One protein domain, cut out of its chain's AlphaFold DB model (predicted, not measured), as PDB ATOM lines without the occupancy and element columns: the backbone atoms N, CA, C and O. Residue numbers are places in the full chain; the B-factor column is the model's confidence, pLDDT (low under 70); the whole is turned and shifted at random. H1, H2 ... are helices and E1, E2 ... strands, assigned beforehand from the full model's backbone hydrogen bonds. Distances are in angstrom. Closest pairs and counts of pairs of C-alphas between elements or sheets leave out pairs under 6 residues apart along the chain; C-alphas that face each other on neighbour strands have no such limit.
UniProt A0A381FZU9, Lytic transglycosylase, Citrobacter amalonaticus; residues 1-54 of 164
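What this domain is: This is residues 1 to 54 of the 164 residues of the protein "Lytic transglycosylase" of Citrobacter amalonaticus (UniProt A0A381FZU9). A strongly twisted sheet of four strands makes the body, with the single helix H1 packed over one face of it, slantwise to the strands, and no named helix on the other face. The longest strand, E1, bends by 94 degrees at residue 9, and E2 pairs along it on both sides of that bend. The printed part has 54 residues, with four named strands and one named helix in the order E1, E2, H1, E3, E4; the sheet's order is E2, E1, E3, E4, antiparallel throughout, and the class is mixed, helices and strands. The whole is compact, with a radius of gyration of the C-alphas of 10.5 A, and spans 29 by 28 by 16 A.

How they stand to each other: In the sheet, E1, residues 5 to 12, and E3, residues 37 to 41, are inner antiparallel neighbours, at 121 degrees between directions; N 6 and O 40 are 2.9 A apart, within hydrogen-bond range. The edge strand E2, residues 17 to 22, is antiparallel to E1 at 123 degrees and forms a hairpin with it, with N 19 and O 10 at 2.8 A and N 22 and O 7 at 2.8 A. The other edge strand, E4, residues 49 to 54, forms a hairpin with E3, antiparallel at 160 degrees, with N 39 and O 51 at 2.8 A. E2 and E4 are apart. From edge to edge the strands' lines turn by 128 degrees. H1, residues 24 to 32, is on the sheet at a height over the sheet of 8.7 A. It lies over E1 and only just over E3, on which 3 of its C-alphas fall, and on the local plane it runs slantwise to the strands, at 57 degrees to E1. The closest C-alphas of H1 and E1 are those of Ala 27 and Tyr 7, 6.4 A apart; those of H1 and E3 are Ala 27 and Tyr 37, 6.5 A apart. Every O i to N i+4 pair in H1 is within hydrogen-bond range. E2, H1 and E3 form a split strand-helix-strand unit, two strands that run the same way with a helix between them along the chain and E1 between them in the sheet; its crossover is right-handed.

Where its parts are: E1, residues 5 to 12, begins with C-alpha 5 at (108.581, 108.369, 104.647) and is 16.9 A from first to last C-alpha. E2, residues 17 to 22, is 12.8 A long, and H1, residues 24 to 32, is 12.2 A long from C-alpha 24 at (110.447, 109.142, 113.207). E3, residues 37 to 41, is 13.4 A long. E4, residues 49 to 54, is 16.4 A long and ends with C-alpha 54 at (101.449, 122.987, 111.018).

The domain as a whole: The two C-alphas farthest apart are those of Met 1 and Gly 14, at 29.5 A. The printed part has no cut and no long link; E3 to E4 is short, and the other links are tight. The mean pLDDT of the printed part is 96.3, and residue 1 alone is under 70.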
ATOM      1  N   MET A   1     100.644 101.418  96.692       56.59
ATOM      2  CA  MET A   1     102.044 101.067  97.038       56.59
ATOM      3  C   MET A   1     102.369 101.747  98.356       56.59
ATOM      4  O   MET A   1     101.727 102.741  98.653       56.59
ATOM      5  N   ARG A   2     103.278 101.211  99.176       84.12
ATOM      6  CA  ARG A   2     103.633 101.847 100.454       84.12
ATOM      7  C   ARG A   2     104.789 102.816 100.217       84.12
ATOM      8  O   ARG A   2     105.868 102.360  99.842       84.12
ATOM      9  N   HIS A   3     104.557 104.108 100.425       92.56
ATOM     10  CA  HIS A   3     105.599 105.129 100.331       92.56
ATOM     11  C   HIS A   3     106.656 104.943 101.424       92.56
ATOM     12  O   HIS A   3     106.347 104.514 102.543       92.56
ATOM     13  N   LYS A   4     107.911 105.279 101.111       96.69
ATOM     14  CA  LYS A   4     108.931 105.504 102.147       96.69
ATOM     15  C   LYS A   4     108.749 106.917 102.683       96.69
ATOM     16  O   LYS A   4     108.480 107.828 101.910       96.69
ATOM     17  N   ILE A   5     108.867 107.092 103.994       98.06
ATOM     18  CA  ILE A   5     108.581 108.369 104.647       98.06
ATOM     19  C   ILE A   5     109.803 108.803 105.443       98.06
ATOM     20  O   ILE A   5     110.331 108.031 106.244       98.06
ATOM     21  N   PHE A   6     110.210 110.051 105.240       98.56
ATOM     22  CA  PHE A   6     111.283 110.701 105.979       98.56
ATOM     23  C   PHE A   6     110.767 111.992 106.612       98.56
ATOM     24  O   PHE A   6     109.721 112.515 106.225       98.56
ATOM     25  N   TYR A   7     111.492 112.503 107.605       98.75
ATOM     26  CA  TYR A   7     111.064 113.663 108.374       98.75
ATOM     27  C   TYR A   7     112.199 114.668 108.540       98.75
ATOM     28  O   TYR A   7     113.361 114.307 108.716       98.75
ATOM     29  N   CYS A   8     111.854 115.949 108.536       98.69
ATOM     30  CA  CYS A   8     112.762 117.041 108.867       98.69
ATOM     31  C   CYS A   8     111.974 118.189 109.509       98.69
ATOM     32  O   CYS A   8     110.743 118.155 109.575       98.69
ATOM     33  N   LYS A   9     112.656 119.220 110.017       97.81
ATOM     34  CA  LYS A   9     111.938 120.414 110.494       97.81
ATOM     35  C   LYS A   9     111.333 121.205 109.341       97.81
ATOM     36  O   LYS A   9     110.232 121.727 109.491       97.81
ATOM     37  N   LYS A  10     112.064 121.314 108.231       97.31
ATOM     38  CA  LYS A  10     111.665 122.078 107.050       97.31
ATOM     39  C   LYS A  10     112.351 121.531 105.801       97.31
ATOM     40  O   LYS A  10     113.539 121.227 105.853       97.31
ATOM     41  N   TRP A  11     111.644 121.475 104.680       97.88
ATOM     42  CA  TRP A  11     112.264 121.299 103.367       97.88
ATOM     43  C   TRP A  11     112.749 122.648 102.818       97.88
ATOM     44  O   TRP A  11     112.010 123.636 102.823       97.88
ATOM     45  N   SER A  12     114.002 122.725 102.366       96.31
ATOM     46  CA  SER A  12     114.520 123.928 101.714       96.31
ATOM     47  C   SER A  12     114.267 123.869 100.214       96.31
ATOM     48  O   SER A  12     114.951 123.137  99.511       96.31
ATOM     49  N   ILE A  13     113.357 124.696  99.699       92.94
ATOM     50  CA  ILE A  13     113.121 124.808  98.248       92.94
ATOM     51  C   ILE A  13     114.375 125.320  97.514       92.94
ATOM     52  O   ILE A  13     114.687 124.863  96.420       92.94
ATOM     53  N   GLY A  14     115.118 126.253  98.120       92.88
ATOM     54  CA  GLY A  14     116.303 126.851  97.498       92.88
ATOM     55  C   GLY A  14     117.523 125.932  97.479       92.88
ATOM     56  O   GLY A  14     118.211 125.846  96.467       92.88
ATOM     57  N   TYR A  15     117.778 125.237  98.591       94.44
ATOM     58  CA  TYR A  15     118.913 124.313  98.714       94.44
ATOM     59  C   TYR A  15     118.573 122.881  98.281       94.44
ATOM     60  O   TYR A  15     119.484 122.078  98.115       94.44
ATOM     61  N   LYS A  16     117.284 122.571  98.077       95.94
ATOM     62  CA  LYS A  16     116.768 121.241  97.711       95.94
ATOM     63  C   LYS A  16     117.226 120.160  98.691       95.94
ATOM     64  O   LYS A  16     117.672 119.087  98.302       95.94
ATOM     65  N   GLU A  17     117.150 120.479  99.980       96.69
ATOM     66  CA  GLU A  17     117.637 119.607 101.046       96.69
ATOM     67  C   GLU A  17     116.789 119.724 102.326       96.69
ATOM     68  O   GLU A  17     116.155 120.764 102.578       96.69
ATOM     69  N   PRO A  18     116.783 118.683 103.178       97.56
ATOM     70  CA  PRO A  18     116.127 118.742 104.475       97.56
ATOM     71  C   PRO A  18     116.908 119.615 105.462       97.56
ATOM     72  O   PRO A  18     118.051 119.334 105.817       97.56
ATOM     73  N   ILE A  19     116.244 120.620 106.030       97.62
ATOM     74  CA  ILE A  19     116.769 121.395 107.154       97.62
ATOM     75  C   ILE A  19     116.440 120.660 108.453       97.62
ATOM     76  O   ILE A  19     115.271 120.495 108.813       97.62
ATOM     77  N   THR A  20     117.486 120.296 109.203       97.69
ATOM     78  CA  THR A  20     117.385 119.524 110.456       97.69
ATOM     79  C   THR A  20     116.592 118.225 110.255       97.69
ATOM     80  O   THR A  20     115.409 118.173 110.613       97.69
ATOM     81  N   PRO A  21     117.206 117.181 109.666       98.12
ATOM     82  CA  PRO A  21     116.602 115.855 109.589       98.12
ATOM     83  C   PRO A  21     116.146 115.372 110.968       98.12
ATOM     84  O   PRO A  21     116.789 115.660 111.980       98.12
ATOM     85  N   LEU A  22     115.025 114.661 111.002       98.62
ATOM     86  CA  LEU A  22     114.412 114.145 112.218       98.62
ATOM     87  C   LEU A  22     114.284 112.630 112.125       98.62
ATOM     88  O   LEU A  22     113.963 112.070 111.077       98.62
ATOM     89  N   THR A  23     114.454 111.970 113.262       98.50
ATOM     90  CA  THR A  23     113.994 110.593 113.418       98.50
ATOM     91  C   THR A  23     112.463 110.540 113.431       98.50
ATOM     92  O   THR A  23     111.788 111.511 113.785       98.50
ATOM     93  N   GLU A  24     111.895 109.376 113.111       98.31
ATOM     94  CA  GLU A  24     110.447 109.142 113.207       98.31
ATOM     95  C   GLU A  24     109.907 109.460 114.612       98.31
ATOM     96  O   GLU A  24     108.884 110.126 114.752       98.31
ATOM     97  N   HIS A  25     110.640 109.071 115.662       98.44
ATOM     98  CA  HIS A  25     110.270 109.342 117.056       98.44
ATOM     99  C   HIS A  25     110.227 110.839 117.384       98.44
ATOM    100  O   HIS A  25     109.338 111.305 118.100       98.44
ATOM    101  N   GLU A  26     111.180 111.620 116.877       98.62
ATOM    102  CA  GLU A  26     111.180 113.074 117.063       98.62
ATOM    103  C   GLU A  26     110.009 113.727 116.333       98.62
ATOM    104  O   GLU A  26     109.297 114.535 116.931       98.62
ATOM    105  N   ALA A  27     109.755 113.335 115.084       98.50
ATOM    106  CA  ALA A  27     108.619 113.830 114.314       98.50
ATOM    107  C   ALA A  27     107.276 113.463 114.972       98.50
ATOM    108  O   ALA A  27     106.390 114.309 115.080       98.50
ATOM    109  N   GLN A  28     107.143 112.252 115.521       98.31
ATOM    110  CA  GLN A  28     105.945 111.822 116.249       98.31
ATOM    111  C   GLN A  28     105.718 112.645 117.528       98.31
ATOM    112  O   GLN A  28     104.586 113.026 117.857       98.31
ATOM    113  N   LYS A  29     106.793 112.983 118.253       98.25
ATOM    114  CA  LYS A  29     106.718 113.901 119.401       98.25
ATOM    115  C   LYS A  29     106.264 115.298 118.986       98.25
ATOM    116  O   LYS A  29     105.483 115.909 119.712       98.25
ATOM    117  N   LEU A  30     106.732 115.814 117.849       98.12
ATOM    118  CA  LEU A  30     106.263 117.102 117.327       98.12
ATOM    119  C   LEU A  30     104.780 117.030 116.952       98.12
ATOM    120  O   LEU A  30     104.001 117.859 117.418       98.12
ATOM    121  N   HIS A  31     104.375 115.986 116.227       97.69
ATOM    122  CA  HIS A  31     102.991 115.759 115.819       97.69
ATOM    123  C   HIS A  31     102.022 115.720 117.012       97.69
ATOM    124  O   HIS A  31     101.035 116.455 117.047       97.69
ATOM    125  N   SER A  32     102.327 114.906 118.028       96.44
ATOM    126  CA  SER A  32     101.505 114.780 119.245       96.44
ATOM    127  C   SER A  32     101.405 116.081 120.047       96.44
ATOM    128  O   SER A  32     100.374 116.347 120.660       96.44
ATOM    129  N   ARG A  33     102.440 116.929 119.999       96.00
ATOM    130  CA  ARG A  33     102.451 118.268 120.611       96.00
ATOM    131  C   ARG A  33     101.830 119.351 119.723       96.00
ATOM    132  O   ARG A  33     101.748 120.498 120.148       96.00
ATOM    133  N   GLY A  34     101.427 119.015 118.497       94.94
ATOM    134  CA  GLY A  34     100.931 119.971 117.508       94.94
ATOM    135  C   GLY A  34     101.985 120.968 117.013       94.94
ATOM    136  O   GLY A  34     101.626 122.045 116.535       94.94
ATOM    137  N   LEU A  35     103.270 120.630 117.147       97.06
ATOM    138  CA  LEU A  35     104.384 121.449 116.679       97.06
ATOM    139  C   LEU A  35     104.694 121.166 115.200       97.06
ATOM    140  O   LEU A  35     104.465 120.043 114.745       97.06
ATOM    141  N   PRO A  36     105.239 122.149 114.458       97.88
ATOM    142  CA  PRO A  36     105.499 121.990 113.034       97.88
ATOM    143  C   PRO A  36     106.583 120.955 112.737       97.88
ATOM    144  O   PRO A  36     107.598 120.892 113.435       97.88
ATOM    145  N   TYR A  37     106.384 120.194 111.666       98.62
ATOM    146  CA  TYR A  37     107.390 119.320 111.067       98.62
ATOM    147  C   TYR A  37     107.081 119.128 109.580       98.62
ATOM    148  O   TYR A  37     105.981 119.433 109.118       98.62
ATOM    149  N   THR A  38     108.061 118.626 108.836       98.75
ATOM    150  CA  THR A  38     107.923 118.311 107.415       98.75
ATOM    151  C   THR A  38     108.069 116.815 107.185       98.75
ATOM    152  O   THR A  38     108.901 116.153 107.812       98.75
ATOM    153  N   VAL A  39     107.247 116.294 106.286       98.69
ATOM    154  CA  VAL A  39     107.279 114.923 105.780       98.69
ATOM    155  C   VAL A  39     107.856 114.952 104.374       98.69
ATOM    156  O   VAL A  39     107.437 115.788 103.582       98.69
ATOM    157  N   LEU A  40     108.772 114.045 104.052       98.75
ATOM    158  CA  LEU A  40     109.311 113.850 102.707       98.75
ATOM    159  C   LEU A  40     108.905 112.462 102.211       98.75
ATOM    160  O   LEU A  40     109.044 111.475 102.943       98.75
ATOM    161  N   ILE A  41     108.379 112.397 100.992       98.38
ATOM    162  CA  ILE A  41     107.822 111.177 100.412       98.38
ATOM    163  C   ILE A  41     108.824 110.549  99.437       98.38
ATOM    164  O   ILE A  41     109.424 111.227  98.609       98.38
ATOM    165  N   ASP A  42     108.995 109.235  99.562       97.38
ATOM    166  CA  ASP A  42     109.841 108.328  98.772       97.38
ATOM    167  C   ASP A  42     111.366 108.493  98.916       97.38
ATOM    168  O   ASP A  42     112.084 107.496  98.788       97.38
ATOM    169  N   SER A  43     111.869 109.681  99.264       97.44
ATOM    170  CA  SER A  43     113.303 109.961  99.436       97.44
ATOM    171  C   SER A  43     113.553 111.113 100.418       97.44
ATOM    172  O   SER A  43     112.749 112.036 100.520       97.44
ATOM    173  N   ASP A  44     114.677 111.075 101.139       96.06
ATOM    174  CA  ASP A  44     115.161 112.164 101.998       96.06
ATOM    175  C   ASP A  44     116.003 113.208 101.246       96.06
ATOM    176  O   ASP A  44     116.245 114.293 101.775       96.06
ATOM    177  N   LYS A  45     116.440 112.885 100.023       95.31
ATOM    178  CA  LYS A  45     117.269 113.755  99.171       95.31
ATOM    179  C   LYS A  45     116.538 114.261  97.936       95.31
ATOM    180  O   LYS A  45     116.730 115.401  97.545       95.31
ATOM    181  N   GLU A  46     115.719 113.404  97.338       96.94
ATOM    182  CA  GLU A  46     114.980 113.682  96.101       96.94
ATOM    183  C   GLU A  46     113.509 113.278  96.268       96.94
ATOM    184  O   GLU A  46     113.045 112.333  95.621       96.94
ATOM    185  N   PRO A  47     112.781 113.872  97.232       98.06
ATOM    186  CA  PRO A  47     111.391 113.521  97.460       98.06
ATOM    187  C   PRO A  47     110.523 113.758  96.223       98.06
ATOM    188  O   PRO A  47     110.752 114.672  95.431       98.06
ATOM    189  N   THR A  48     109.467 112.959  96.089       97.56
ATOM    190  CA  THR A  48     108.432 113.171  95.061       97.56
ATOM    191  C   THR A  48     107.496 114.319  95.444       97.56
ATOM    192  O   THR A  48     106.998 115.065  94.597       97.56
ATOM    193  N   CYS A  49     107.266 114.476  96.746       98.19
ATOM    194  CA  CYS A  49     106.576 115.602  97.352       98.19
ATOM    195  C   CYS A  49     106.959 115.725  98.830       98.19
ATOM    196  O   CYS A  49     107.521 114.802  99.434       98.19
ATOM    197  N   PHE A  50     106.631 116.867  99.421       98.62
ATOM    198  CA  PHE A  50     106.767 117.103 100.849       98.62
ATOM    199  C   PHE A  50     105.474 117.663 101.441       98.62
ATOM    200  O   PHE A  50     104.681 118.290 100.742       98.62
ATOM    201  N   LEU A  51     105.265 117.441 102.740       98.56
ATOM    202  CA  LEU A  51     104.130 117.979 103.485       98.56
ATOM    203  C   LEU A  51     104.619 118.776 104.686       98.56
ATOM    204  O   LEU A  51     105.320 118.232 105.535       98.56
ATOM    205  N   GLU A  52     104.196 120.027 104.806       98.31
ATOM    206  CA  GLU A  52     104.404 120.845 105.998       98.31
ATOM    207  C   GLU A  52     103.183 120.725 106.912       98.31
ATOM    208  O   GLU A  52     102.117 121.274 106.631       98.31
ATOM    209  N   VAL A  53     103.323 120.013 108.031       98.25
ATOM    210  CA  VAL A  53     102.233 119.807 108.993       98.25
ATOM    211  C   VAL A  53     102.336 120.859 110.091       98.25
ATOM    212  O   VAL A  53     103.226 120.794 110.937       98.25
ATOM    213  N   ILE A  54     101.417 121.828 110.111       95.75
ATOM    214  CA  ILE A  54     101.449 122.987 111.018       95.75
ATOM    215  C   ILE A  54     100.151 123.048 111.834       95.75
ATOM    216  O   ILE A  54      99.319 123.946 111.693       95.75
TER     217      ILE A  54